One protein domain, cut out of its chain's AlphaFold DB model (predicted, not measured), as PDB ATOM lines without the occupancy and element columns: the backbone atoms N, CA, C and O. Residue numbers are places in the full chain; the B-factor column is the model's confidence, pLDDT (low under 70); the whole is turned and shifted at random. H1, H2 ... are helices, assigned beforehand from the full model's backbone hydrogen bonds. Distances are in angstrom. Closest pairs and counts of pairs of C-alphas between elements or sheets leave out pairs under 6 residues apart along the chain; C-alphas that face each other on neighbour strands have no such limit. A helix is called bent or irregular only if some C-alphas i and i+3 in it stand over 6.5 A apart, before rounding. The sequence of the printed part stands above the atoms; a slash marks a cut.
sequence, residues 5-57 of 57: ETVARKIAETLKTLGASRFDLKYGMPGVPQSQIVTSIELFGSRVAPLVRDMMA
ATOM      1  N   GLU A   5     190.787 131.184 166.669       96.69
ATOM      2  CA  GLU A   5     191.665 130.168 166.078       96.69
ATOM      3  C   GLU A   5     191.414 128.783 166.686       96.69
ATOM      4  O   GLU A   5     191.386 127.772 165.985       96.69
ATOM      5  N   THR A   6     191.192 128.729 168.004       97.12
ATOM      6  CA  THR A   6     190.875 127.475 168.698       97.12
ATOM      7  C   THR A   6     189.505 126.950 168.283       97.12
ATOM      8  O   THR A   6     189.337 125.742 168.111       97.12
ATOM      9  N   VAL A   7     188.525 127.842 168.117       96.19
ATOM     10  CA  VAL A   7     187.183 127.469 167.653       96.19
ATOM     11  C   VAL A   7     187.229 126.991 166.201       96.19
ATOM     12  O   VAL A   7     186.689 125.926 165.909       96.19
ATOM     13  N   ALA A   8     187.920 127.714 165.316       97.19
ATOM     14  CA  ALA A   8     188.055 127.348 163.908       97.19
ATOM     15  C   ALA A   8     188.679 125.958 163.729       97.19
ATOM     16  O   ALA A   8     188.124 125.124 163.014       97.19
ATOM     17  N   ARG A   9     189.769 125.670 164.457       97.31
ATOM     18  CA  ARG A   9     190.430 124.359 164.409       97.31
ATOM     19  C   ARG A   9     189.479 123.223 164.782       97.31
ATOM     20  O   ARG A   9     189.380 122.248 164.047       97.31
ATOM     21  N   LYS A  10     188.722 123.387 165.872       96.88
ATOM     22  CA  LYS A  10     187.748 122.380 166.323       96.88
ATOM     23  C   LYS A  10     186.640 122.142 165.300       96.88
ATOM     24  O   LYS A  10     186.241 120.999 165.097       96.88
ATOM     25  N   ILE A  11     186.140 123.203 164.663       96.69
ATOM     26  CA  ILE A  11     185.129 123.077 163.606       96.69
ATOM     27  C   ILE A  11     185.707 122.300 162.419       96.69
ATOM     28  O   ILE A  11     185.097 121.323 161.995       96.69
ATOM     29  N   ALA A  12     186.886 122.683 161.921       97.50
ATOM     30  CA  ALA A  12     187.515 122.019 160.781       97.50
ATOM     31  C   ALA A  12     187.806 120.532 161.064       97.50
ATOM     32  O   ALA A  12     187.470 119.672 160.251       97.50
ATOM     33  N   GLU A  13     188.356 120.211 162.237       97.56
ATOM     34  CA  GLU A  13     188.582 118.826 162.677       97.56
ATOM     35  C   GLU A  13     187.274 118.026 162.729       97.56
ATOM     36  O   GLU A  13     187.221 116.895 162.246       97.56
ATOM     37  N   THR A  14     186.201 118.625 163.254       97.31
ATOM     38  CA  THR A  14     184.883 117.979 163.340       97.31
ATOM     39  C   THR A  14     184.303 117.709 161.952       97.31
ATOM     40  O   THR A  14     183.856 116.597 161.684       97.31
ATOM     41  N   LEU A  15     184.349 118.695 161.048       97.44
ATOM     42  CA  LEU A  15     183.865 118.547 159.672       97.44
ATOM     43  C   LEU A  15     184.621 117.443 158.923       97.44
ATOM     44  O   LEU A  15     183.986 116.587 158.311       97.44
ATOM     45  N   LYS A  16     185.958 117.413 159.034       96.69
ATOM     46  CA  LYS A  16     186.802 116.361 158.437       96.69
ATOM     47  C   LYS A  16     186.482 114.983 159.008       96.69
ATOM     48  O   LYS A  16     186.308 114.038 158.249       96.69
ATOM     49  N   THR A  17     186.364 114.881 160.331       97.88
ATOM     50  CA  THR A  17     186.090 113.610 161.021       97.88
ATOM     51  C   THR A  17     184.739 113.023 160.620       97.88
ATOM     52  O   THR A  17     184.615 111.813 160.463       97.88
ATOM     53  N   LEU A  18     183.727 113.873 160.443       96.94
ATOM     54  CA  LEU A  18     182.365 113.446 160.117       96.94
ATOM     55  C   LEU A  18     182.085 113.376 158.608       96.94
ATOM     56  O   LEU A  18     180.990 112.971 158.224       96.94
ATOM     57  N   GLY A  19     183.022 113.795 157.751       95.69
ATOM     58  CA  GLY A  19     182.781 113.937 156.310       95.69
ATOM     59  C   GLY A  19     181.680 114.955 155.981       95.69
ATOM     60  O   GLY A  19     180.989 114.826 154.972       95.69
ATOM     61  N   ALA A  20     181.477 115.944 156.854       95.88
ATOM     62  CA  ALA A  20     180.414 116.931 156.731       95.88
ATOM     63  C   ALA A  20     180.884 118.168 155.954       95.88
ATOM     64  O   ALA A  20     182.038 118.585 156.043       95.88
ATOM     65  N   SER A  21     179.958 118.806 155.238       91.94
ATOM     66  CA  SER A  21     180.207 120.037 154.474       91.94
ATOM     67  C   SER A  21     179.616 121.295 155.118       91.94
ATOM     68  O   SER A  21     179.851 122.404 154.640       91.94
ATOM     69  N   ARG A  22     178.842 121.144 156.200       93.69
ATOM     70  CA  ARG A  22     178.114 122.234 156.857       93.69
ATOM     71  C   ARG A  22     178.249 122.157 158.373       93.69
ATOM     72  O   ARG A  22     178.193 121.079 158.955       93.69
ATOM     73  N   PHE A  23     178.375 123.328 158.994       94.31
ATOM     74  CA  PHE A  23     178.376 123.514 160.440       94.31
ATOM     75  C   PHE A  23     177.335 124.571 160.819       94.31
ATOM     76  O   PHE A  23     177.389 125.691 160.310       94.31
ATOM     77  N   ASP A  24     176.412 124.231 161.718       92.69
ATOM     78  CA  ASP A  24     175.414 125.157 162.256       92.69
ATOM     79  C   ASP A  24     175.757 125.510 163.711       92.69
ATOM     80  O   ASP A  24     176.063 124.637 164.524       92.69
ATOM     81  N   LEU A  25     175.694 126.801 164.051       89.25
ATOM     82  CA  LEU A  25     175.984 127.309 165.393       89.25
ATOM     83  C   LEU A  25     174.779 128.063 165.951       89.25
ATOM     84  O   LEU A  25     174.308 129.038 165.366       89.25
ATOM     85  N   LYS A  26     174.308 127.639 167.127       87.81
ATOM     86  CA  LYS A  26     173.318 128.380 167.908       87.81
ATOM     87  C   LYS A  26     174.018 129.446 168.750       87.81
ATOM     88  O   LYS A  26     174.699 129.122 169.723       87.81
ATOM     89  N   TYR A  27     173.809 130.711 168.398       79.88
ATOM     90  CA  TYR A  27     174.253 131.850 169.199       79.88
ATOM     91  C   TYR A  27     173.201 132.171 170.253       79.88
ATOM     92  O   TYR A  27     172.052 132.467 169.928       79.88
ATOM     93  N   GLY A  28     173.600 132.113 171.518       79.44
ATOM     94  CA  GLY A  28     172.746 132.484 172.635       79.44
ATOM     95  C   GLY A  28     172.184 131.297 173.410       79.44
ATOM     96  O   GLY A  28     171.794 130.252 172.879       79.44
ATOM     97  N   MET A  29     172.152 131.501 174.718       86.69
ATOM     98  CA  MET A  29     171.557 130.626 175.717       86.69
ATOM     99  C   MET A  29     170.829 131.523 176.728       86.69
ATOM    100  O   MET A  29     171.181 132.703 176.840       86.69
ATOM    101  N   PRO A  30     169.818 131.011 177.452       90.00
ATOM    102  CA  PRO A  30     169.168 131.778 178.509       90.00
ATOM    103  C   PRO A  30     170.206 132.370 179.474       90.00
ATOM    104  O   PRO A  30     171.117 131.670 179.907       90.00
ATOM    105  N   GLY A  31     170.087 133.664 179.777       91.06
ATOM    106  CA  GLY A  31     171.010 134.376 180.670       91.06
ATOM    107  C   GLY A  31     172.252 134.986 180.006       91.06
ATOM    108  O   GLY A  31     173.000 135.685 180.684       91.06
ATOM    109  N   VAL A  32     172.474 134.793 178.698       90.62
ATOM    110  CA  VAL A  32     173.556 135.487 177.974       90.62
ATOM    111  C   VAL A  32     173.090 136.891 177.553       90.62
ATOM    112  O   VAL A  32     172.072 137.002 176.867       90.62
ATOM    113  N   PRO A  33     173.820 137.969 177.905       94.56
ATOM    114  CA  PRO A  33     173.483 139.322 177.469       94.56
ATOM    115  C   PRO A  33     173.514 139.465 175.944       94.56
ATOM    116  O   PRO A  33     174.412 138.940 175.282       94.56
ATOM    117  N   GLN A  34     172.592 140.255 175.387       93.31
ATOM    118  CA  GLN A  34     172.508 140.497 173.941       93.31
ATOM    119  C   GLN A  34     173.833 140.994 173.343       93.31
ATOM    120  O   GLN A  34     174.218 140.544 172.268       93.31
ATOM    121  N   SER A  35     174.562 141.871 174.040       94.44
ATOM    122  CA  SER A  35     175.856 142.386 173.572       94.44
ATOM    123  C   SER A  35     176.872 141.272 173.315       94.44
ATOM    124  O   SER A  35     177.543 141.278 172.289       94.44
ATOM    125  N   GLN A  36     176.930 140.261 174.185       93.00
ATOM    126  CA  GLN A  36     177.833 139.122 174.009       93.00
ATOM    127  C   GLN A  36     177.403 138.216 172.849       93.00
ATOM    128  O   GLN A  36     178.256 137.654 172.158       93.00
ATOM    129  N   ILE A  37     176.092 138.085 172.610       93.44
ATOM    130  CA  ILE A  37     175.562 137.354 171.450       93.44
ATOM    131  C   ILE A  37     176.002 138.052 170.161       93.44
ATOM    132  O   ILE A  37     176.535 137.394 169.270       93.44
ATOM    133  N   VAL A  38     175.849 139.379 170.091       94.62
ATOM    134  CA  VAL A  38     176.262 140.185 168.931       94.62
ATOM    135  C   VAL A  38     177.769 140.067 168.693       94.62
ATOM    136  O   VAL A  38     178.174 139.696 167.594       94.62
ATOM    137  N   THR A  39     178.602 140.246 169.724       93.94
ATOM    138  CA  THR A  39     180.062 140.075 169.598       93.94
ATOM    139  C   THR A  39     180.445 138.663 169.141       93.94
ATOM    140  O   THR A  39     181.362 138.492 168.339       93.94
ATOM    141  N   SER A  40     179.738 137.628 169.609       93.44
ATOM    142  CA  SER A  40     179.991 136.248 169.172       93.44
ATOM    143  C   SER A  40     179.679 136.047 167.688       93.44
ATOM    144  O   SER A  40     180.433 135.362 166.996       93.44
ATOM    145  N   ILE A  41     178.598 136.656 167.191       94.19
ATOM    146  CA  ILE A  41     178.230 136.632 165.769       94.19
ATOM    147  C   ILE A  41     179.292 137.355 164.932       94.19
ATOM    148  O   ILE A  41     179.748 136.813 163.923       94.19
ATOM    149  N   GLU A  42     179.734 138.536 165.369       95.44
ATOM    150  CA  GLU A  42     180.773 139.316 164.687       95.44
ATOM    151  C   GLU A  42     182.090 138.545 164.590       95.44
ATOM    152  O   GLU A  42     182.660 138.421 163.502       95.44
ATOM    153  N   LEU A  43     182.563 137.974 165.703       95.75
ATOM    154  CA  LEU A  43     183.787 137.173 165.727       95.75
ATOM    155  C   LEU A  43     183.662 135.923 164.858       95.75
ATOM    156  O   LEU A  43     184.614 135.554 164.167       95.75
ATOM    157  N   PHE A  44     182.498 135.272 164.860       95.19
ATOM    158  CA  PHE A  44     182.301 134.118 163.999       95.19
ATOM    159  C   PHE A  44     182.384 134.501 162.521       95.19
ATOM    160  O   PHE A  44     183.141 133.880 161.775       95.19
ATOM    161  N   GLY A  45     181.652 135.535 162.101       95.62
ATOM    162  CA  GLY A  45     181.607 135.963 160.704       95.62
ATOM    163  C   GLY A  45     182.940 136.512 160.192       95.62
ATOM    164  O   GLY A  45     183.349 136.179 159.082       95.62
ATOM    165  N   SER A  46     183.632 137.314 161.004       97.62
ATOM    166  CA  SER A  46     184.852 138.025 160.592       97.62
ATOM    167  C   SER A  46     186.149 137.249 160.821       97.62
ATOM    168  O   SER A  46     187.135 137.506 160.134       97.62
ATOM    169  N   ARG A  47     186.184 136.316 161.782       97.44
ATOM    170  CA  ARG A  47     187.416 135.604 162.168       97.44
ATOM    171  C   ARG A  47     187.300 134.100 162.001       97.44
ATOM    172  O   ARG A  47     188.129 133.504 161.325       97.44
ATOM    173  N   VAL A  48     186.288 133.473 162.597       97.12
ATOM    174  CA  VAL A  48     186.203 132.001 162.627       97.12
ATOM    175  C   VAL A  48     185.877 131.434 161.248       97.12
ATOM    176  O   VAL A  48     186.565 130.534 160.779       97.12
ATOM    177  N   ALA A  49     184.839 131.948 160.590       96.50
ATOM    178  CA  ALA A  49     184.348 131.381 159.342       96.50
ATOM    179  C   ALA A  49     185.376 131.452 158.191       96.50
ATOM    180  O   ALA A  49     185.462 130.477 157.446       96.50
ATOM    181  N   PRO A  50     186.168 132.530 158.012       97.75
ATOM    182  CA  PRO A  50     187.284 132.531 157.062       97.75
ATOM    183  C   PRO A  50     188.353 131.486 157.408       97.75
ATOM    184  O   PRO A  50     188.682 130.667 156.562       97.75
ATOM    185  N   LEU A  51     188.794 131.418 158.671       97.75
ATOM    186  CA  LEU A  51     189.810 130.451 159.106       97.75
ATOM    187  C   LEU A  51     189.383 128.997 158.873       97.75
ATOM    188  O   LEU A  51     190.193 128.175 158.462       97.75
ATOM    189  N   VAL A  52     188.112 128.666 159.122       97.50
ATOM    190  CA  VAL A  52     187.587 127.323 158.827       97.50
ATOM    191  C   VAL A  52     187.651 127.037 157.330       97.50
ATOM    192  O   VAL A  52     188.046 125.940 156.956       97.50
ATOM    193  N   ARG A  53     187.285 128.000 156.473       96.00
ATOM    194  CA  ARG A  53     187.356 127.821 155.015       96.00
ATOM    195  C   ARG A  53     188.790 127.579 154.559       96.00
ATOM    196  O   ARG A  53     189.010 126.623 153.829       96.00
ATOM    197  N   ASP A  54     189.744 128.356 155.063       97.12
ATOM    198  CA  ASP A  54     191.166 128.193 154.735       97.12
ATOM    199  C   ASP A  54     191.707 126.821 155.173       97.12
ATOM    200  O   ASP A  54     192.519 126.220 154.481       97.12
ATOM    201  N   MET A  55     191.242 126.287 156.308       96.44
ATOM    202  CA  MET A  55     191.641 124.961 156.810       96.44
ATOM    203  C   MET A  55     190.979 123.782 156.074       96.44
ATOM    204  O   MET A  55     191.400 122.632 156.269       96.44
ATOM    205  N   MET A  56     189.903 124.041 155.329       93.75
ATOM    206  CA  MET A  56     189.099 123.043 154.612       93.75
ATOM    207  C   MET A  56     189.309 123.079 153.090       93.75
ATOM    208  O   MET A  56     188.781 122.195 152.415       93.75
ATOM    209  N   ALA A  57     190.032 124.081 152.577       88.75
ATOM    210  CA  ALA A  57     190.549 124.125 151.209       88.75
ATOM    211  C   ALA A  57     191.651 123.073 151.004       88.75
ATOM    212  O   ALA A  57     191.715 122.530 149.879       88.75
TER     213      ALA A  57
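What this domain is: This is residues 5 to 57 of the 57 residues of an uncharacterized protein of Arthrobacter sp. ov407 (UniProt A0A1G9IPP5). A long bent helix, H2, makes the long side of the model; the shorter H1 packs steeply on its last arm, H2b, and a long link, residues 19 to 33, runs from H1 to the start of H2a, where residues 30 to 35 stick out. The printed part has 53 residues, with H1 then H2, no named strand, and is all helix. It is only just loose, close to compact, with a radius of gyration of the C-alphas of 12.2 A, and elongated, spanning 34 by 20 by 16 A.

How they stand to each other: H1, residues 5 to 18, touches H2b, residues 49 to 56, closest at the C-alphas of Ala 8 and Val 52, 5.1 A apart. They run the same way at a steep tilt of 47 degrees. H1 and H2a, residues 34 to 46, are apart. By its hydrogen bonds H2, residues 34 to 56, was assigned as one helix, but it is bent: C-alphas 46 and 49 are 6.8 A apart, and its arms stand at a steep tilt of 40 degrees. In H1, H2a and H2b every O i to N i+4 pair is within hydrogen-bond range.

Where its parts are: H1 begins at C-alpha 5 (191.665, 130.168, 166.078) and measures 20.0 A. H2a measures 18.3 A; H2b, 10.7 A, ends at C-alpha 56 (189.099, 123.043, 154.612).

The domain as a whole: The C-alphas farthest apart, of Gly 31 and Ala 57, are 36.8 A apart. The printed part has no cut, and no printed residue is under 70 in pLDDT.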